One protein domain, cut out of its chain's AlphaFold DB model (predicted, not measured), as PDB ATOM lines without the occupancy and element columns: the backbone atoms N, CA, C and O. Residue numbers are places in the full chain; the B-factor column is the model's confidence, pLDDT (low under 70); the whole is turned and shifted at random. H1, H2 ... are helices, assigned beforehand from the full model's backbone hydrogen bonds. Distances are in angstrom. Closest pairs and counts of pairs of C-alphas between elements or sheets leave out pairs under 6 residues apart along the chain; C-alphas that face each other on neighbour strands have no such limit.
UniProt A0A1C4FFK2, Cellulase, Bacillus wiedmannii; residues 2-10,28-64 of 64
ATOM      1  N   GLN A   2       2.574 -52.303  54.598       72.94
ATOM      2  CA  GLN A   2       1.777 -51.270  55.283       72.94
ATOM      3  C   GLN A   2       2.604 -49.984  55.344       72.94
ATOM      4  O   GLN A   2       3.811 -50.057  55.571       72.94
ATOM      5  N   ASP A   3       1.981 -48.832  55.109       87.06
ATOM      6  CA  ASP A   3       2.652 -47.539  55.261       87.06
ATOM      7  C   ASP A   3       2.786 -47.139  56.744       87.06
ATOM      8  O   ASP A   3       2.166 -47.723  57.638       87.06
ATOM      9  N   LEU A   4       3.629 -46.136  57.016       89.94
ATOM     10  CA  LEU A   4       3.892 -45.659  58.379       89.94
ATOM     11  C   LEU A   4       2.626 -45.126  59.064       89.94
ATOM     12  O   LEU A   4       2.436 -45.338  60.258       89.94
ATOM     13  N   ILE A   5       1.740 -44.481  58.302       89.94
ATOM     14  CA  ILE A   5       0.461 -43.946  58.782       89.94
ATOM     15  C   ILE A   5      -0.401 -45.082  59.349       89.94
ATOM     16  O   ILE A   5      -0.932 -44.956  60.454       89.94
ATOM     17  N   SER A   6      -0.479 -46.204  58.633       89.69
ATOM     18  CA  SER A   6      -1.215 -47.402  59.033       89.69
ATOM     19  C   SER A   6      -0.628 -48.034  60.293       89.69
ATOM     20  O   SER A   6      -1.376 -48.430  61.186       89.69
ATOM     21  N   ILE A   7       0.704 -48.092  60.399       91.69
ATOM     22  CA  ILE A   7       1.395 -48.610  61.588       91.69
ATOM     23  C   ILE A   7       1.086 -47.736  62.808       91.69
ATOM     24  O   ILE A   7       0.732 -48.261  63.865       91.69
ATOM     25  N   PHE A   8       1.166 -46.409  62.670       91.88
ATOM     26  CA  PHE A   8       0.868 -45.482  63.763       91.88
ATOM     27  C   PHE A   8      -0.584 -45.597  64.232       91.88
ATOM     28  O   PHE A   8      -0.822 -45.662  65.437       91.88
ATOM     29  N   ASN A   9      -1.535 -45.735  63.303       89.19
ATOM     30  CA  ASN A   9      -2.944 -45.953  63.638       89.19
ATOM     31  C   ASN A   9      -3.160 -47.263  64.400       89.19
ATOM     32  O   ASN A   9      -3.805 -47.265  65.445       89.19
ATOM     33  N   GLN A  10      -2.588 -48.372  63.923       91.69
ATOM     34  CA  GLN A  10      -2.719 -49.678  64.581       91.69
ATOM     35  C   GLN A  10      -2.140 -49.694  65.996       91.69
ATOM     36  O   GLN A  10      -2.627 -50.423  66.856       91.69
ATOM     37  N   MET A  28      -0.243 -25.360  50.952       87.44
ATOM     38  CA  MET A  28       0.940 -26.093  51.416       87.44
ATOM     39  C   MET A  28       1.804 -26.625  50.270       87.44
ATOM     40  O   MET A  28       1.326 -26.861  49.163       87.44
ATOM     41  N   ASN A  29       3.093 -26.850  50.524       85.25
ATOM     42  CA  ASN A  29       4.033 -27.358  49.520       85.25
ATOM     43  C   ASN A  29       3.611 -28.701  48.899       85.25
ATOM     44  O   ASN A  29       3.840 -28.917  47.713       85.25
ATOM     45  N   TYR A  30       2.978 -29.588  49.668       84.50
ATOM     46  CA  TYR A  30       2.502 -30.874  49.152       84.50
ATOM     47  C   TYR A  30       1.375 -30.731  48.119       84.50
ATOM     48  O   TYR A  30       1.122 -31.670  47.376       84.50
ATOM     49  N   GLU A  31       0.739 -29.565  48.009       86.31
ATOM     50  CA  GLU A  31      -0.286 -29.271  46.999       86.31
ATOM     51  C   GLU A  31       0.317 -28.793  45.665       86.31
ATOM     52  O   GLU A  31      -0.409 -28.354  44.779       86.31
ATOM     53  N   LEU A  32       1.647 -28.802  45.517       88.06
ATOM     54  CA  LEU A  32       2.346 -28.376  44.294       88.06
ATOM     55  C   LEU A  32       2.696 -29.539  43.354       88.06
ATOM     56  O   LEU A  32       3.353 -29.330  42.332       88.06
ATOM     57  N   GLY A  33       2.244 -30.753  43.680       87.31
ATOM     58  CA  GLY A  33       2.613 -31.981  42.983       87.31
ATOM     59  C   GLY A  33       4.022 -32.470  43.342       87.31
ATOM     60  O   GLY A  33       4.640 -32.017  44.304       87.31
ATOM     61  N   THR A  34       4.530 -33.426  42.565       87.62
ATOM     62  CA  THR A  34       5.853 -34.052  42.764       87.62
ATOM     63  C   THR A  34       6.928 -33.533  41.804       87.62
ATOM     64  O   THR A  34       8.100 -33.880  41.930       87.62
ATOM     65  N   GLY A  35       6.527 -32.726  40.819       85.12
ATOM     66  CA  GLY A  35       7.404 -32.182  39.786       85.12
ATOM     67  C   GLY A  35       7.982 -30.810  40.135       85.12
ATOM     68  O   GLY A  35       7.872 -30.314  41.254       85.12
ATOM     69  N   LYS A  36       8.586 -30.160  39.134       87.31
ATOM     70  CA  LYS A  36       9.016 -28.762  39.263       87.31
ATOM     71  C   LYS A  36       7.811 -27.869  39.579       87.31
ATOM     72  O   LYS A  36       6.757 -28.010  38.956       87.31
ATOM     73  N   ILE A  37       8.002 -26.929  40.505       87.25
ATOM     74  CA  ILE A  37       6.985 -25.937  40.867       87.25
ATOM     75  C   ILE A  37       6.669 -25.094  39.632       87.25
ATOM     76  O   ILE A  37       7.541 -24.401  39.105       87.25
ATOM     77  N   LYS A  38       5.418 -25.165  39.179       89.06
ATOM     78  CA  LYS A  38       4.881 -24.296  38.131       89.06
ATOM     79  C   LYS A  38       4.392 -23.003  38.766       89.06
ATOM     80  O   LYS A  38       3.925 -23.022  39.903       89.06
ATOM     81  N   ARG A  39       4.514 -21.897  38.042       88.94
ATOM     82  CA  ARG A  39       4.074 -20.575  38.493       88.94
ATOM     83  C   ARG A  39       3.082 -19.999  37.492       88.94
ATOM     84  O   ARG A  39       3.212 -20.291  36.305       88.94
ATOM     85  N   ASP A  40       2.110 -19.246  37.988       88.88
ATOM     86  CA  ASP A  40       1.191 -18.467  37.159       88.88
ATOM     87  C   ASP A  40       1.843 -17.159  36.672       88.88
ATOM     88  O   ASP A  40       3.027 -16.904  36.925       88.88
ATOM     89  N   GLU A  41       1.083 -16.357  35.925       88.12
ATOM     90  CA  GLU A  41       1.535 -15.086  35.345       88.12
ATOM     91  C   GLU A  41       1.905 -14.059  36.433       88.12
ATOM     92  O   GLU A  41       2.797 -13.235  36.238       88.12
ATOM     93  N   GLU A  42       1.299 -14.168  37.617       85.38
ATOM     94  CA  GLU A  42       1.585 -13.371  38.810       85.38
ATOM     95  C   GLU A  42       2.745 -13.927  39.661       85.38
ATOM     96  O   GLU A  42       3.085 -13.364  40.706       85.38
ATOM     97  N   GLY A  43       3.368 -15.033  39.240       84.81
ATOM     98  CA  GLY A  43       4.517 -15.650  39.904       84.81
ATOM     99  C   GLY A  43       4.181 -16.523  41.120       84.81
ATOM    100  O   GLY A  43       5.106 -17.032  41.778       84.81
ATOM    101  N   LYS A  44       2.894 -16.740  41.417       85.19
ATOM    102  CA  LYS A  44       2.419 -17.605  42.502       85.19
ATOM    103  C   LYS A  44       2.505 -19.072  42.088       85.19
ATOM    104  O   LYS A  44       2.367 -19.411  40.914       85.19
ATOM    105  N   PRO A  45       2.759 -19.982  43.039       87.38
ATOM    106  CA  PRO A  45       2.884 -21.392  42.719       87.38
ATOM    107  C   PRO A  45       1.515 -21.991  42.368       87.38
ATOM    108  O   PRO A  45       0.550 -21.887  43.128       87.38
ATOM    109  N   MET A  46       1.448 -22.664  41.225       88.38
ATOM    110  CA  MET A  46       0.242 -23.342  40.770       88.38
ATOM    111  C   MET A  46       0.063 -24.664  41.508       88.38
ATOM    112  O   MET A  46       0.976 -25.497  41.565       88.38
ATOM    113  N   ARG A  47      -1.145 -24.869  42.037       87.25
ATOM    114  CA  ARG A  47      -1.526 -26.108  42.712       87.25
ATOM    115  C   ARG A  47      -1.729 -27.218  41.693       87.25
ATOM    116  O   ARG A  47      -2.248 -26.991  40.602       87.25
ATOM    117  N   GLN A  48      -1.284 -28.410  42.054       86.81
ATOM    118  CA  GLN A  48      -1.380 -29.611  41.241       86.81
ATOM    119  C   GLN A  48      -1.772 -30.770  42.147       86.81
ATOM    120  O   GLN A  48      -1.359 -30.825  43.308       86.81
ATOM    121  N   ASP A  49      -2.538 -31.707  41.597       84.19
ATOM    122  CA  ASP A  49      -2.909 -32.905  42.335       84.19
ATOM    123  C   ASP A  49      -1.663 -33.679  42.774       84.19
ATOM    124  O   ASP A  49      -0.680 -33.832  42.039       84.19
ATOM    125  N   ASN A  50      -1.710 -34.152  44.015       86.94
ATOM    126  CA  ASN A  50      -0.657 -34.940  44.624       86.94
ATOM    127  C   ASN A  50      -1.286 -36.101  45.384       86.94
ATOM    128  O   ASN A  50      -2.061 -35.886  46.315       86.94
ATOM    129  N   SER A  51      -0.879 -37.324  45.051       87.81
ATOM    130  CA  SER A  51      -1.358 -38.538  45.714       87.81
ATOM    131  C   SER A  51      -1.093 -38.544  47.223       87.81
ATOM    132  O   SER A  51      -1.808 -39.204  47.971       87.81
ATOM    133  N   LEU A  52      -0.087 -37.799  47.704       84.75
ATOM    134  CA  LEU A  52       0.144 -37.621  49.140       84.75
ATOM    135  C   LEU A  52      -1.067 -36.980  49.833       84.75
ATOM    136  O   LEU A  52      -1.396 -37.343  50.961       84.75
ATOM    137  N   TRP A  53      -1.749 -36.057  49.156       85.50
ATOM    138  CA  TRP A  53      -2.925 -35.399  49.707       85.50
ATOM    139  C   TRP A  53      -4.102 -36.359  49.859       85.50
ATOM    140  O   TRP A  53      -4.791 -36.325  50.877       85.50
ATOM    141  N   ASP A  54      -4.280 -37.270  48.903       86.56
ATOM    142  CA  ASP A  54      -5.309 -38.307  48.977       86.56
ATOM    143  C   ASP A  54      -5.055 -39.268  50.140       86.56
ATOM    144  O   ASP A  54      -5.981 -39.618  50.875       86.56
ATOM    145  N   VAL A  55      -3.791 -39.642  50.363       88.00
ATOM    146  CA  VAL A  55      -3.382 -40.482  51.500       88.00
ATOM    147  C   VAL A  55      -3.685 -39.788  52.832       88.00
ATOM    148  O   VAL A  55      -4.289 -40.402  53.712       88.00
ATOM    149  N   ILE A  56      -3.330 -38.506  52.973       86.06
ATOM    150  CA  ILE A  56      -3.593 -37.724  54.193       86.06
ATOM    151  C   ILE A  56      -5.102 -37.560  54.424       86.06
ATOM    152  O   ILE A  56      -5.584 -37.785  55.532       86.06
ATOM    153  N   LYS A  57      -5.874 -37.210  53.389       86.31
ATOM    154  CA  LYS A  57      -7.337 -37.077  53.488       86.31
ATOM    155  C   LYS A  57      -8.002 -38.377  53.919       86.31
ATOM    156  O   LYS A  57      -8.864 -38.352  54.795       86.31
ATOM    157  N   LYS A  58      -7.604 -39.498  53.315       88.50
ATOM    158  CA  LYS A  58      -8.140 -40.819  53.649       88.50
ATOM    159  C   LYS A  58      -7.892 -41.159  55.118       88.50
ATOM    160  O   LYS A  58      -8.807 -41.625  55.792       88.50
ATOM    161  N   ASP A  59      -6.690 -40.889  55.621       86.56
ATOM    162  CA  ASP A  59      -6.352 -41.075  57.034       86.56
ATOM    163  C   ASP A  59      -7.250 -40.226  57.950       86.56
ATOM    164  O   ASP A  59      -7.919 -40.767  58.828       86.56
ATOM    165  N   LEU A  60      -7.362 -38.922  57.673       83.56
ATOM    166  CA  LEU A  60      -8.179 -37.994  58.465       83.56
ATOM    167  C   LEU A  60      -9.675 -38.341  58.471       83.56
ATOM    168  O   LEU A  60     -10.359 -38.101  59.463       83.56
ATOM    169  N   GLN A  61     -10.200 -38.892  57.374       83.19
ATOM    170  CA  GLN A  61     -11.595 -39.334  57.287       83.19
ATOM    171  C   GLN A  61     -11.856 -40.632  58.054       83.19
ATOM    172  O   GLN A  61     -12.963 -40.829  58.544       83.19
ATOM    173  N   THR A  62     -10.851 -41.503  58.165       65.56
ATOM    174  CA  THR A  62     -10.964 -42.795  58.861       65.56
ATOM    175  C   THR A  62     -10.903 -42.634  60.386       65.56
ATOM    176  O   THR A  62     -11.332 -43.519  61.116       65.56
ATOM    177  N   SER A  63     -10.394 -41.504  60.884       58.31
ATOM    178  CA  SER A  63     -10.336 -41.183  62.319       58.31
ATOM    179  C   SER A  63     -11.615 -40.540  62.894       58.31
ATOM    180  O   SER A  63     -11.546 -39.938  63.965       58.31
ATOM    181  N   LYS A  64     -12.764 -40.650  62.212       50.69
ATOM    182  CA  LYS A  64     -14.095 -40.292  62.740       50.69
ATOM    183  C   LYS A  64     -14.879 -41.536  63.129       50.69
ATOM    184  O   LYS A  64     -15.557 -41.462  64.174       50.69
TER     185      LYS A  64
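This is residues 2 to 10 and 28 to 64 of the 64 residues of the protein "Cellulase" of Bacillus wiedmannii (UniProt A0A1C4FFK2). Two helices side by side, loosely set, make one end of an elongated shape, and a long loop, residues 28 to 50, reaches out to the other end near Glu 41 and folds back to the longer helix, H2. The printed part has 46 residues with two named helices, H1 then H2, and no named strand. The class is all helix, with 19 of the 46 residues in named elements. It is only just loose, close to extended, with a radius of gyration of the C-alphas of 14.1 A and spans of 45 by 20 by 12 A.

Look first at H2, residues 51 to 62, then at H1, residues 4 to 10. They are close but not clearly touching, their closest C-alphas, Ile 5 and Asp 59, being 7.6 A apart. They run the same way at a shallow tilt of 9 degrees. In H1 and H2 every O i to N i+4 pair is within hydrogen-bond range.

Find C-alpha 51 at (-1.358, -38.538, 45.714); from there H2 runs 16.8 A to C-alpha 62 at (-10.964, -42.795, 58.861). H1 starts at C-alpha 4, (3.892, -45.659, 58.379), and runs 9.9 A.

The C-alphas farthest apart, Gln 10 and Glu 41, are 45.5 A apart. Residues 11 to 27 are not printed, and C-alphas 10 and 28 are 27.3 A apart across this cut, which falls in the link from H1 to H2. In the B-factor column, residues 62 to 64 are under 70.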